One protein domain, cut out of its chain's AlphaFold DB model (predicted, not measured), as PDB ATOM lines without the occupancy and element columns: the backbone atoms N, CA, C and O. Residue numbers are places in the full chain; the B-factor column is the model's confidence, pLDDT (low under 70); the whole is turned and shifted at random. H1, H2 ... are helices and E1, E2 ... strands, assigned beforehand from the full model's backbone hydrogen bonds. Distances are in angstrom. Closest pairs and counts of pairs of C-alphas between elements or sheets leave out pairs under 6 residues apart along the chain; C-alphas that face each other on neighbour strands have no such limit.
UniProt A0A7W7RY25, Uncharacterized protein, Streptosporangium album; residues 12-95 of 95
ATOM      1  N   TYR A  12     -20.286  35.085  45.471       98.06
ATOM      2  CA  TYR A  12     -18.914  34.601  45.517       98.06
ATOM      3  C   TYR A  12     -18.863  33.076  45.582       98.06
ATOM      4  O   TYR A  12     -19.792  32.412  46.045       98.06
ATOM      5  N   PHE A  13     -17.727  32.516  45.181       98.12
ATOM      6  CA  PHE A  13     -17.421  31.107  45.377       98.12
ATOM      7  C   PHE A  13     -16.457  30.957  46.547       98.12
ATOM      8  O   PHE A  13     -15.475  31.693  46.657       98.12
ATOM      9  N   SER A  14     -16.727  29.990  47.420       98.06
ATOM     10  CA  SER A  14     -15.700  29.494  48.336       98.06
ATOM     11  C   SER A  14     -14.533  28.880  47.554       98.06
ATOM     12  O   SER A  14     -14.703  28.460  46.409       98.06
ATOM     13  N   GLU A  15     -13.364  28.786  48.187       97.44
ATOM     14  CA  GLU A  15     -12.148  28.233  47.574       97.44
ATOM     15  C   GLU A  15     -12.390  26.852  46.954       97.44
ATOM     16  O   GLU A  15     -12.142  26.670  45.768       97.44
ATOM     17  N   GLY A  16     -13.008  25.920  47.687       96.38
ATOM     18  CA  GLY A  16     -13.288  24.579  47.162       96.38
ATOM     19  C   GLY A  16     -14.266  24.551  45.978       96.38
ATOM     20  O   GLY A  16     -14.173  23.674  45.124       96.38
ATOM     21  N   VAL A  17     -15.194  25.511  45.887       97.31
ATOM     22  CA  VAL A  17     -16.073  25.642  44.709       97.31
ATOM     23  C   VAL A  17     -15.310  26.261  43.537       97.31
ATOM     24  O   VAL A  17     -15.482  25.821  42.404       97.31
ATOM     25  N   ALA A  18     -14.443  27.243  43.790       97.69
ATOM     26  CA  ALA A  18     -13.600  27.837  42.758       97.69
ATOM     27  C   ALA A  18     -12.611  26.815  42.171       97.69
ATOM     28  O   ALA A  18     -12.472  26.737  40.953       97.69
ATOM     29  N   GLU A  19     -11.981  25.994  43.016       97.12
ATOM     30  CA  GLU A  19     -11.110  24.889  42.602       97.12
ATOM     31  C   GLU A  19     -11.865  23.859  41.759       97.12
ATOM     32  O   GLU A  19     -11.382  23.467  40.700       97.12
ATOM     33  N   LEU A  20     -13.078  23.479  42.182       95.06
ATOM     34  CA  LEU A  20     -13.944  22.589  41.409       95.06
ATOM     35  C   LEU A  20     -14.221  23.158  40.008       95.06
ATOM     36  O   LEU A  20     -14.080  22.445  39.021       95.06
ATOM     37  N   LEU A  21     -14.592  24.438  39.903       95.62
ATOM     38  CA  LEU A  21     -14.880  25.079  38.613       95.62
ATOM     39  C   LEU A  21     -13.636  25.295  37.743       95.62
ATOM     40  O   LEU A  21     -13.770  25.464  36.530       95.62
ATOM     41  N   ALA A  22     -12.447  25.303  38.343       96.88
ATOM     42  CA  ALA A  22     -11.176  25.388  37.635       96.88
ATOM     43  C   ALA A  22     -10.665  24.022  37.144       96.88
ATOM     44  O   ALA A  22      -9.742  23.989  36.325       96.88
ATOM     45  N   ASP A  23     -11.236  22.907  37.615       96.56
ATOM     46  CA  ASP A  23     -10.844  21.566  37.184       96.56
ATOM     47  C   ASP A  23     -11.205  21.350  35.701       96.56
ATOM     48  O   ASP A  23     -12.387  21.329  35.350       96.56
ATOM     49  N   PRO A  24     -10.228  21.130  34.800       95.06
ATOM     50  CA  PRO A  24     -10.506  20.890  33.385       95.06
ATOM     51  C   PRO A  24     -11.257  19.577  33.118       95.06
ATOM     52  O   PRO A  24     -11.676  19.342  31.985       95.06
ATOM     53  N   GLN A  25     -11.373  18.686  34.105       95.81
ATOM     54  CA  GLN A  25     -12.152  17.452  34.011       95.81
ATOM     55  C   GLN A  25     -13.609  17.628  34.444       95.81
ATOM     56  O   GLN A  25     -14.398  16.692  34.291       95.81
ATOM     57  N   ILE A  26     -13.998  18.803  34.954       94.44
ATOM     58  CA  ILE A  26     -15.390  19.049  35.313       94.44
ATOM     59  C   ILE A  26     -16.291  18.943  34.079       94.44
ATOM     60  O   ILE A  26     -15.975  19.422  32.987       94.44
ATOM     61  N   SER A  27     -17.459  18.324  34.254       94.31
ATOM     62  CA  SER A  27     -18.472  18.297  33.202       94.31
ATOM     63  C   SER A  27     -18.898  19.728  32.844       94.31
ATOM     64  O   SER A  27     -19.279  20.481  33.748       94.31
ATOM     65  N   PRO A  28     -18.942  20.100  31.548       95.69
ATOM     66  CA  PRO A  28     -19.453  21.400  31.120       95.69
ATOM     67  C   PRO A  28     -20.862  21.680  31.646       95.69
ATOM     68  O   PRO A  28     -21.176  22.803  32.024       95.69
ATOM     69  N   THR A  29     -21.704  20.647  31.738       95.25
ATOM     70  CA  THR A  29     -23.068  20.764  32.262       95.25
ATOM     71  C   THR A  29     -23.076  21.168  33.735       95.25
ATOM     72  O   THR A  29     -23.870  22.017  34.133       95.25
ATOM     73  N   LEU A  30     -22.178  20.596  34.541       94.88
ATOM     74  CA  LEU A  30     -22.058  20.946  35.953       94.88
ATOM     75  C   LEU A  30     -21.499  22.360  36.129       94.88
ATOM     76  O   LEU A  30     -22.055  23.136  36.904       94.88
ATOM     77  N   PHE A  31     -20.452  22.710  35.376       96.19
ATOM     78  CA  PHE A  31     -19.909  24.067  35.369       96.19
ATOM     79  C   PHE A  31     -21.009  25.090  35.063       96.19
ATOM     80  O   PHE A  31     -21.221  26.034  35.825       96.19
ATOM     81  N   SER A  32     -21.762  24.868  33.981       96.12
ATOM     82  CA  SER A  32     -22.860  25.748  33.585       96.12
ATOM     83  C   SER A  32     -23.962  25.820  34.639       96.12
ATOM     84  O   SER A  32     -24.496  26.902  34.855       96.12
ATOM     85  N   ALA A  33     -24.285  24.717  35.320       96.25
ATOM     86  CA  ALA A  33     -25.296  24.709  36.375       96.25
ATOM     87  C   ALA A  33     -24.887  25.567  37.584       96.25
ATOM     88  O   ALA A  33     -25.694  26.351  38.076       96.25
ATOM     89  N   VAL A  34     -23.634  25.466  38.037       96.56
ATOM     90  CA  VAL A  34     -23.130  26.288  39.152       96.56
ATOM     91  C   VAL A  34     -23.014  27.759  38.744       96.56
ATOM     92  O   VAL A  34     -23.391  28.642  39.515       96.56
ATOM     93  N   ALA A  35     -22.550  28.042  37.522       96.00
ATOM     94  CA  ALA A  35     -22.476  29.406  37.006       96.00
ATOM     95  C   ALA A  35     -23.870  30.045  36.883       96.00
ATOM     96  O   ALA A  35     -24.077  31.157  37.367       96.00
ATOM     97  N   ALA A  36     -24.842  29.332  36.307       96.19
ATOM     98  CA  ALA A  36     -26.225  29.793  36.208       96.19
ATOM     99  C   ALA A  36     -26.840  30.039  37.592       96.19
ATOM    100  O   ALA A  36     -27.445  31.084  37.814       96.19
ATOM    101  N   LEU A  37     -26.601  29.135  38.547       97.19
ATOM    102  CA  LEU A  37     -27.037  29.327  39.925       97.19
ATOM    103  C   LEU A  37     -26.437  30.598  40.544       97.19
ATOM    104  O   LEU A  37     -27.130  31.312  41.260       97.19
ATOM    105  N   SER A  38     -25.166  30.911  40.277       97.62
ATOM    106  CA  SER A  38     -24.543  32.128  40.816       97.62
ATOM    107  C   SER A  38     -25.216  33.412  40.316       97.62
ATOM    108  O   SER A  38     -25.373  34.357  41.091       97.62
ATOM    109  N   VAL A  39     -25.674  33.415  39.059       96.88
ATOM    110  CA  VAL A  39     -26.460  34.506  38.464       96.88
ATOM    111  C   VAL A  39     -27.840  34.585  39.109       96.88
ATOM    112  O   VAL A  39     -28.232  35.655  39.558       96.88
ATOM    113  N   GLU A  40     -28.543  33.460  39.253       96.94
ATOM    114  CA  GLU A  40     -29.867  33.454  39.886       96.94
ATOM    115  C   GLU A  40     -29.798  33.922  41.348       96.94
ATOM    116  O   GLU A  40     -30.617  34.729  41.781       96.94
ATOM    117  N   ILE A  41     -28.787  33.490  42.108       97.44
ATOM    118  CA  ILE A  41     -28.526  33.982  43.470       97.44
ATOM    119  C   ILE A  41     -28.334  35.501  43.472       97.44
ATOM    120  O   ILE A  41     -28.855  36.176  44.360       97.44
ATOM    121  N   ASN A  42     -27.590  36.041  42.504       97.00
ATOM    122  CA  ASN A  42     -27.366  37.478  42.402       97.00
ATOM    123  C   ASN A  42     -28.670  38.238  42.151       97.00
ATOM    124  O   ASN A  42     -28.994  39.152  42.913       97.00
ATOM    125  N   GLU A  43     -29.434  37.818  41.145       96.06
ATOM    126  CA  GLU A  43     -30.689  38.455  40.737       96.06
ATOM    127  C   GLU A  43     -31.769  38.369  41.824       96.06
ATOM    128  O   GLU A  43     -32.539  39.307  42.018       96.06
ATOM    129  N   THR A  44     -31.800  37.267  42.574       95.88
ATOM    130  CA  THR A  44     -32.796  37.012  43.629       95.88
ATOM    131  C   THR A  44     -32.325  37.403  45.027       95.88
ATOM    132  O   THR A  44     -33.041  37.170  46.001       95.88
ATOM    133  N   ARG A  45     -31.112  37.957  45.165       95.38
ATOM    134  CA  ARG A  45     -30.494  38.268  46.470       95.38
ATOM    135  C   ARG A  45     -30.475  37.058  47.414       95.38
ATOM    136  O   ARG A  45     -30.712  37.158  48.617       95.38
ATOM    137  N   GLY A  46     -30.210  35.889  46.840       94.75
ATOM    138  CA  GLY A  46     -30.187  34.607  47.529       94.75
ATOM    139  C   GLY A  46     -31.533  33.889  47.613       94.75
ATOM    140  O   GLY A  46     -31.541  32.738  48.060       94.75
ATOM    141  N   ASP A  47     -32.646  34.482  47.169       95.75
ATOM    142  CA  ASP A  47     -33.991  33.876  47.162       95.75
ATOM    143  C   ASP A  47     -34.300  33.032  45.923       95.75
ATOM    144  O   ASP A  47     -35.333  33.160  45.271       95.75
ATOM    145  N   VAL A  48     -33.372  32.125  45.630       95.12
ATOM    146  CA  VAL A  48     -33.436  31.168  44.522       95.12
ATOM    147  C   VAL A  48     -34.656  30.259  44.645       95.12
ATOM    148  O   VAL A  48     -34.984  29.772  45.734       95.12
ATOM    149  N   SER A  49     -35.307  29.970  43.521       91.56
ATOM    150  CA  SER A  49     -36.474  29.090  43.507       91.56
ATOM    151  C   SER A  49     -36.111  27.660  43.920       91.56
ATOM    152  O   SER A  49     -35.088  27.108  43.523       91.56
ATOM    153  N   GLY A  50     -36.958  27.030  44.736       90.62
ATOM    154  CA  GLY A  50     -36.753  25.641  45.166       90.62
ATOM    155  C   GLY A  50     -35.613  25.436  46.169       90.62
ATOM    156  O   GLY A  50     -35.281  24.287  46.475       90.62
ATOM    157  N   HIS A  51     -35.030  26.510  46.713       94.25
ATOM    158  CA  HIS A  51     -34.091  26.371  47.816       94.25
ATOM    159  C   HIS A  51     -34.790  25.818  49.070       94.25
ATOM    160  O   HIS A  51     -35.979  26.016  49.313       94.25
ATOM    161  N   THR A  52     -34.016  25.145  49.911       95.75
ATOM    162  CA  THR A  52     -34.420  24.750  51.261       95.75
ATOM    163  C   THR A  52     -33.485  25.394  52.271       95.75
ATOM    164  O   THR A  52     -32.302  25.591  51.993       95.75
ATOM    165  N   ALA A  53     -34.005  25.722  53.450       94.62
ATOM    166  CA  ALA A  53     -33.238  26.322  54.532       94.62
ATOM    167  C   ALA A  53     -33.577  25.641  55.860       94.62
ATOM    168  O   ALA A  53     -34.711  25.219  56.100       94.62
ATOM    169  N   SER A  54     -32.586  25.527  56.742       89.31
ATOM    170  CA  SER A  54     -32.813  25.031  58.099       89.31
ATOM    171  C   SER A  54     -33.447  26.123  58.952       89.31
ATOM    172  O   SER A  54     -32.930  27.235  59.008       89.31
ATOM    173  N   ALA A  55     -34.478  25.790  59.733       90.25
ATOM    174  CA  ALA A  55     -35.044  26.725  60.710       90.25
ATOM    175  C   ALA A  55     -34.018  27.193  61.765       90.25
ATOM    176  O   ALA A  55     -34.179  28.253  62.359       90.25
ATOM    177  N   ARG A  56     -32.957  26.406  62.008       92.12
ATOM    178  CA  ARG A  56     -31.889  26.753  62.961       92.12
ATOM    179  C   ARG A  56     -30.833  27.682  62.369       92.12
ATOM    180  O   ARG A  56     -30.131  28.337  63.129       92.12
ATOM    181  N   TRP A  57     -30.696  27.698  61.045       92.62
ATOM    182  CA  TRP A  57     -29.744  28.556  60.347       92.62
ATOM    183  C   TRP A  57     -30.304  28.949  58.972       92.62
ATOM    184  O   TRP A  57     -29.924  28.363  57.958       92.62
ATOM    185  N   PRO A  58     -31.257  29.899  58.933       93.00
ATOM    186  CA  PRO A  58     -32.000  30.247  57.718       93.00
ATOM    187  C   PRO A  58     -31.138  30.922  56.641       93.00
ATOM    188  O   PRO A  58     -31.526  30.973  55.475       93.00
ATOM    189  N   GLN A  59     -29.963  31.431  57.020       95.50
ATOM    190  CA  GLN A  59     -28.983  31.994  56.095       95.50
ATOM    191  C   GLN A  59     -28.309  30.918  55.241       95.50
ATOM    192  O   GLN A  59     -27.908  31.219  54.120       95.50
ATOM    193  N   GLN A  60     -28.178  29.684  55.745       96.81
ATOM    194  CA  GLN A  60     -27.646  28.569  54.966       96.81
ATOM    195  C   GLN A  60     -28.772  27.923  54.162       96.81
ATOM    196  O   GLN A  60     -29.736  27.381  54.712       96.81
ATOM    197  N   ARG A  61     -28.611  27.951  52.843       97.44
ATOM    198  CA  ARG A  61     -29.579  27.460  51.872       97.44
ATOM    199  C   ARG A  61     -28.975  26.339  51.036       97.44
ATOM    200  O   ARG A  61     -27.761  26.251  50.851       97.44
ATOM    201  N   ARG A  62     -29.843  25.454  50.557       97.00
ATOM    202  CA  ARG A  62     -29.523  24.326  49.678       97.00
ATOM    203  C   ARG A  62     -30.415  24.366  48.464       97.00
ATOM    204  O   ARG A  62     -31.620  24.515  48.625       97.00
ATOM    205  N   VAL A  63     -29.846  24.149  47.291       96.62
ATOM    206  CA  VAL A  63     -30.584  24.133  46.028       96.62
ATOM    207  C   VAL A  63     -30.129  22.950  45.169       96.62
ATOM    208  O   VAL A  63     -28.930  22.654  45.123       96.62
ATOM    209  N   PRO A  64     -31.057  22.225  44.526       96.00
ATOM    210  CA  PRO A  64     -30.701  21.186  43.566       96.00
ATOM    211  C   PRO A  64     -29.922  21.762  42.374       96.00
ATOM    212  O   PRO A  64     -30.273  22.816  41.851       96.00
ATOM    213  N   LEU A  65     -28.888  21.051  41.918       95.00
ATOM    214  CA  LEU A  65     -28.154  21.381  40.695       95.00
ATOM    215  C   LEU A  65     -28.676  20.571  39.505       95.00
ATOM    216  O   LEU A  65     -28.780  19.344  39.556       95.00
ATOM    217  N   GLY A  66     -28.942  21.269  38.401       90.56
ATOM    218  CA  GLY A  66     -29.577  20.682  37.224       90.56
ATOM    219  C   GLY A  66     -31.050  20.346  37.460       90.56
ATOM    220  O   GLY A  66     -31.619  20.612  38.521       90.56
ATOM    221  N   GLU A  67     -31.686  19.752  36.455       88.88
ATOM    222  CA  GLU A  67     -33.096  19.377  36.540       88.88
ATOM    223  C   GLU A  67     -33.314  18.391  37.700       88.88
ATOM    224  O   GLU A  67     -32.672  17.344  37.772       88.88
ATOM    225  N   ASN A  68     -34.178  18.765  38.647       86.12
ATOM    226  CA  ASN A  68     -34.503  17.994  39.853       86.12
ATOM    227  C   ASN A  68     -33.286  17.525  40.679       86.12
ATOM    228  O   ASN A  68     -33.368  16.531  41.398       86.12
ATOM    229  N   GLY A  69     -32.157  18.234  40.590       89.94
ATOM    230  CA  GLY A  69     -30.956  17.909  41.355       89.94
ATOM    231  C   GLY A  69     -30.111  16.791  40.759       89.94
ATOM    232  O   GLY A  69     -29.238  16.294  41.452       89.94
ATOM    233  N   MET A  70     -30.320  16.378  39.503       93.38
ATOM    234  CA  MET A  70     -29.557  15.275  38.890       93.38
ATOM    235  C   MET A  70     -28.031  15.460  38.908       93.38
ATOM    236  O   MET A  70     -27.307  14.476  38.792       93.38
ATOM    237  N   LEU A  71     -27.531  16.690  39.051       94.19
ATOM    238  CA  LEU A  71     -26.096  16.986  39.122       94.19
ATOM    239  C   LEU A  71     -25.579  17.110  40.561       94.19
ATOM    240  O   LEU A  71     -24.379  17.295  40.761       94.19
ATOM    241  N   GLY A  72     -26.468  17.038  41.553       95.12
ATOM    242  CA  GLY A  72     -26.135  17.187  42.962       95.12
ATOM    243  C   GLY A  72     -26.901  18.310  43.658       95.12
ATOM    244  O   GLY A  72     -28.006  18.692  43.266       95.12
ATOM    245  N   VAL A  73     -26.301  18.842  44.719       96.62
ATOM    246  CA  VAL A  73     -26.855  19.911  45.557       96.62
ATOM    247  C   VAL A  73     -25.790  20.973  45.796       96.62
ATOM    248  O   VAL A  73     -24.685  20.665  46.243       96.62
ATOM    249  N   ALA A  74     -26.130  22.233  45.551       97.31
ATOM    250  CA  ALA A  74     -25.317  23.365  45.968       97.31
ATOM    251  C   ALA A  74     -25.775  23.880  47.334       97.31
ATOM    252  O   ALA A  74     -26.969  23.970  47.623       97.31
ATOM    253  N   GLU A  75     -24.810  24.244  48.166       97.88
ATOM    254  CA  GLU A  75     -25.003  24.969  49.412       97.88
ATOM    255  C   GLU A  75     -24.481  26.388  49.253       97.88
ATOM    256  O   GLU A  75     -23.398  26.606  48.705       97.88
ATOM    257  N   TYR A  76     -25.234  27.348  49.772       98.19
ATOM    258  CA  TYR A  76     -24.812  28.736  49.811       98.19
ATOM    259  C   TYR A  76     -25.280  29.423  51.088       98.19
ATOM    260  O   TYR A  76     -26.207  28.972  51.764       98.19
ATOM    261  N   VAL A  77     -24.600  30.508  51.440       98.00
ATOM    262  CA  VAL A  77     -24.912  31.335  52.605       98.00
ATOM    263  C   VAL A  77     -25.281  32.732  52.141       98.00
ATOM    264  O   VAL A  77     -24.592  33.311  51.303       98.00
ATOM    265  N   VAL A  78     -26.356  33.263  52.713       97.75
ATOM    266  CA  VAL A  78     -26.815  34.637  52.517       97.75
ATOM    267  C   VAL A  78     -26.263  35.521  53.637       97.75
ATOM    268  O   VAL A  78     -26.549  35.290  54.813       97.75
ATOM    269  N   VAL A  79     -25.489  36.542  53.276       96.69
ATOM    270  CA  VAL A  79     -24.891  37.520  54.193       96.69
ATOM    271  C   VAL A  79     -25.591  38.863  53.978       96.69
ATOM    272  O   VAL A  79     -25.134  39.699  53.206       96.69
ATOM    273  N   ALA A  80     -26.751  39.026  54.617       93.81
ATOM    274  CA  ALA A  80     -27.626  40.189  54.432       93.81
ATOM    275  C   ALA A  80     -27.300  41.367  55.369       93.81
ATOM    276  O   ALA A  80     -27.456  42.523  54.989       93.81
ATOM    277  N   ASP A  81     -26.846  41.079  56.592       91.44
ATOM    278  CA  ASP A  81     -26.693  42.071  57.665       91.44
ATOM    279  C   ASP A  81     -25.298  42.733  57.652       91.44
ATOM    280  O   ASP A  81     -24.579  42.745  58.654       91.44
ATOM    281  N   THR A  82     -24.879  43.253  56.495       92.31
ATOM    282  CA  THR A  82     -23.574  43.907  56.281       92.31
ATOM    283  C   THR A  82     -23.708  45.170  55.425       92.31
ATOM    284  O   THR A  82     -24.738  45.416  54.805       92.31
ATOM    285  N   VAL A  83     -22.651  45.996  55.389       92.75
ATOM    286  CA  VAL A  83     -22.597  47.206  54.538       92.75
ATOM    287  C   VAL A  83     -22.673  46.851  53.049       92.75
ATOM    288  O   VAL A  83     -23.236  47.606  52.263       92.75
ATOM    289  N   GLU A  84     -22.142  45.685  52.684       92.38
ATOM    290  CA  GLU A  84     -22.162  45.133  51.329       92.38
ATOM    291  C   GLU A  84     -22.764  43.721  51.385       92.38
ATOM    292  O   GLU A  84     -22.036  42.741  51.614       92.38
ATOM    293  N   PRO A  85     -24.099  43.602  51.265       95.94
ATOM    294  CA  PRO A  85     -24.772  42.313  51.267       95.94
ATOM    295  C   PRO A  85     -24.313  41.437  50.103       95.94
ATOM    296  O   PRO A  85     -24.162  41.910  48.978       95.94
ATOM    297  N   HIS A  86     -24.096  40.153  50.369       97.50
ATOM    298  CA  HIS A  86     -23.607  39.205  49.371       97.50
ATOM    299  C   HIS A  86     -24.031  37.774  49.694       97.50
ATOM    300  O   HIS A  86     -24.496  37.458  50.792       97.50
ATOM    301  N   CYS A  87     -23.849  36.885  48.727       98.19
ATOM    302  CA  CYS A  87     -24.011  35.452  48.902       98.19
ATOM    303  C   CYS A  87     -22.695  34.728  48.621       98.19
ATOM    304  O   CYS A  87     -21.851  35.210  47.865       98.19
ATOM    305  N   VAL A  88     -22.526  33.547  49.210       98.25
ATOM    306  CA  VAL A  88     -21.357  32.694  48.964       98.25
ATOM    307  C   VAL A  88     -21.815  31.270  48.706       98.25
ATOM    308  O   VAL A  88     -22.431  30.677  49.588       98.25
ATOM    309  N   ILE A  89     -21.487  30.692  47.549       98.31
ATOM    310  CA  ILE A  89     -21.636  29.249  47.328       98.31
ATOM    311  C   ILE A  89     -20.514  28.540  48.086       98.31
ATOM    312  O   ILE A  89     -19.330  28.626  47.742       98.31
ATOM    313  N   THR A  90     -20.888  27.859  49.164       97.62
ATOM    314  CA  THR A  90     -19.959  27.250  50.120       97.62
ATOM    315  C   THR A  90     -19.614  25.812  49.767       97.62
ATOM    316  O   THR A  90     -18.576  25.316  50.197       97.62
ATOM    317  N   ARG A  91     -20.469  25.127  48.999       95.94
ATOM    318  CA  ARG A  91     -20.223  23.748  48.571       95.94
ATOM    319  C   ARG A  91     -21.054  23.378  47.347       95.94
ATOM    320  O   ARG A  91     -22.209  23.773  47.250       95.94
ATOM    321  N   ALA A  92     -20.506  22.533  46.480       93.56
ATOM    322  CA  ALA A  92     -21.269  21.755  45.507       93.56
ATOM    323  C   ALA A  92     -21.058  20.265  45.810       93.56
ATOM    324  O   ALA A  92     -19.948  19.747  45.695       93.56
ATOM    325  N   GLN A  93     -22.100  19.592  46.290       91.44
ATOM    326  CA  GLN A  93     -22.102  18.152  46.530       91.44
ATOM    327  C   GLN A  93     -22.580  17.458  45.264       91.44
ATOM    328  O   GLN A  93     -23.738  17.620  44.894       91.44
ATOM    329  N   LEU A  94     -21.693  16.723  44.606       88.88
ATOM    330  CA  LEU A  94     -21.973  16.049  43.340       88.88
ATOM    331  C   LEU A  94     -22.427  14.607  43.588       88.88
ATOM    332  O   LEU A  94     -22.085  14.029  44.624       88.88
ATOM    333  N   TYR A  95     -23.182  14.052  42.639       79.88
ATOM    334  CA  TYR A  95     -23.517  12.624  42.595       79.88
ATOM    335  C   TYR A  95     -22.487  11.813  41.810       79.88
ATOM    336  O   TYR A  95     -21.910  12.366  40.846       79.88
TER     337      TYR A  95
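This is residues 12 to 95 of the 95 residues of an uncharacterized protein of Streptosporangium album (UniProt A0A7W7RY25). A strongly twisted slab of four antiparallel strands has the long helix H2 packed along one face, while the short helix H1 stands at the edge strand E4. H2 and the sheet make two layers, and the strands E1 E2 E3 E4 form a meander, each the antiparallel neighbour of the one before. The printed part has 84 residues with two named helices, then four named strands; the sheet's order is E1 - E2 - E3 - E4, and the class is mixed, helices and strands. The whole is compact, with a radius of gyration of the C-alphas of 12.4 A and spans of 37 by 25 by 22 A.

Residues 12 to 13 pair, parallel, with residues 88 to 89 of E4, residues 86 to 93. H1, residues 15 to 22, stands up from the sheet over E4; their closest C-alphas, Val 17 and Arg 91, are 6.0 A apart. H2, residues 28 to 43, is close to H1 but not clearly touching, with closest C-alphas Leu 21 and Phe 31 at 6.1 A. H2 is on the sheet at a height of 9.2 A, over E3, residues 72 to 79, and along it at 27 degrees on the local plane; it is over E3 alone only just, with 2 of its C-alphas falling on E4. E1, residues 52 to 54, and E2, residues 57 to 65, form a hairpin, with N 52 and O 62 at 2.8 A. E2 and E3 form a hairpin, with N 61 and O 76 at 2.8 A. E3 and E4 form a hairpin, with N 79 and O 86 at 2.8 A. E2 bends by 50 degrees at residue 60. In H1 and H2 every O i to N i+4 pair is within hydrogen-bond range.

H1 begins at C-alpha 15 (-12.148, 28.233, 47.574) and is 10.4 A long, H2 22.6 A. E1 is 7.0 A long, E2 21.0 A, E3 23.3 A and E4 21.3 A, ending at C-alpha 93 (-22.102, 18.152, 46.530).

The two farthest C-alphas, Gln 25 and Val 83, are 37.6 A apart. The printed part has no cut, no link is long, and no printed residue is under 70 in pLDDT.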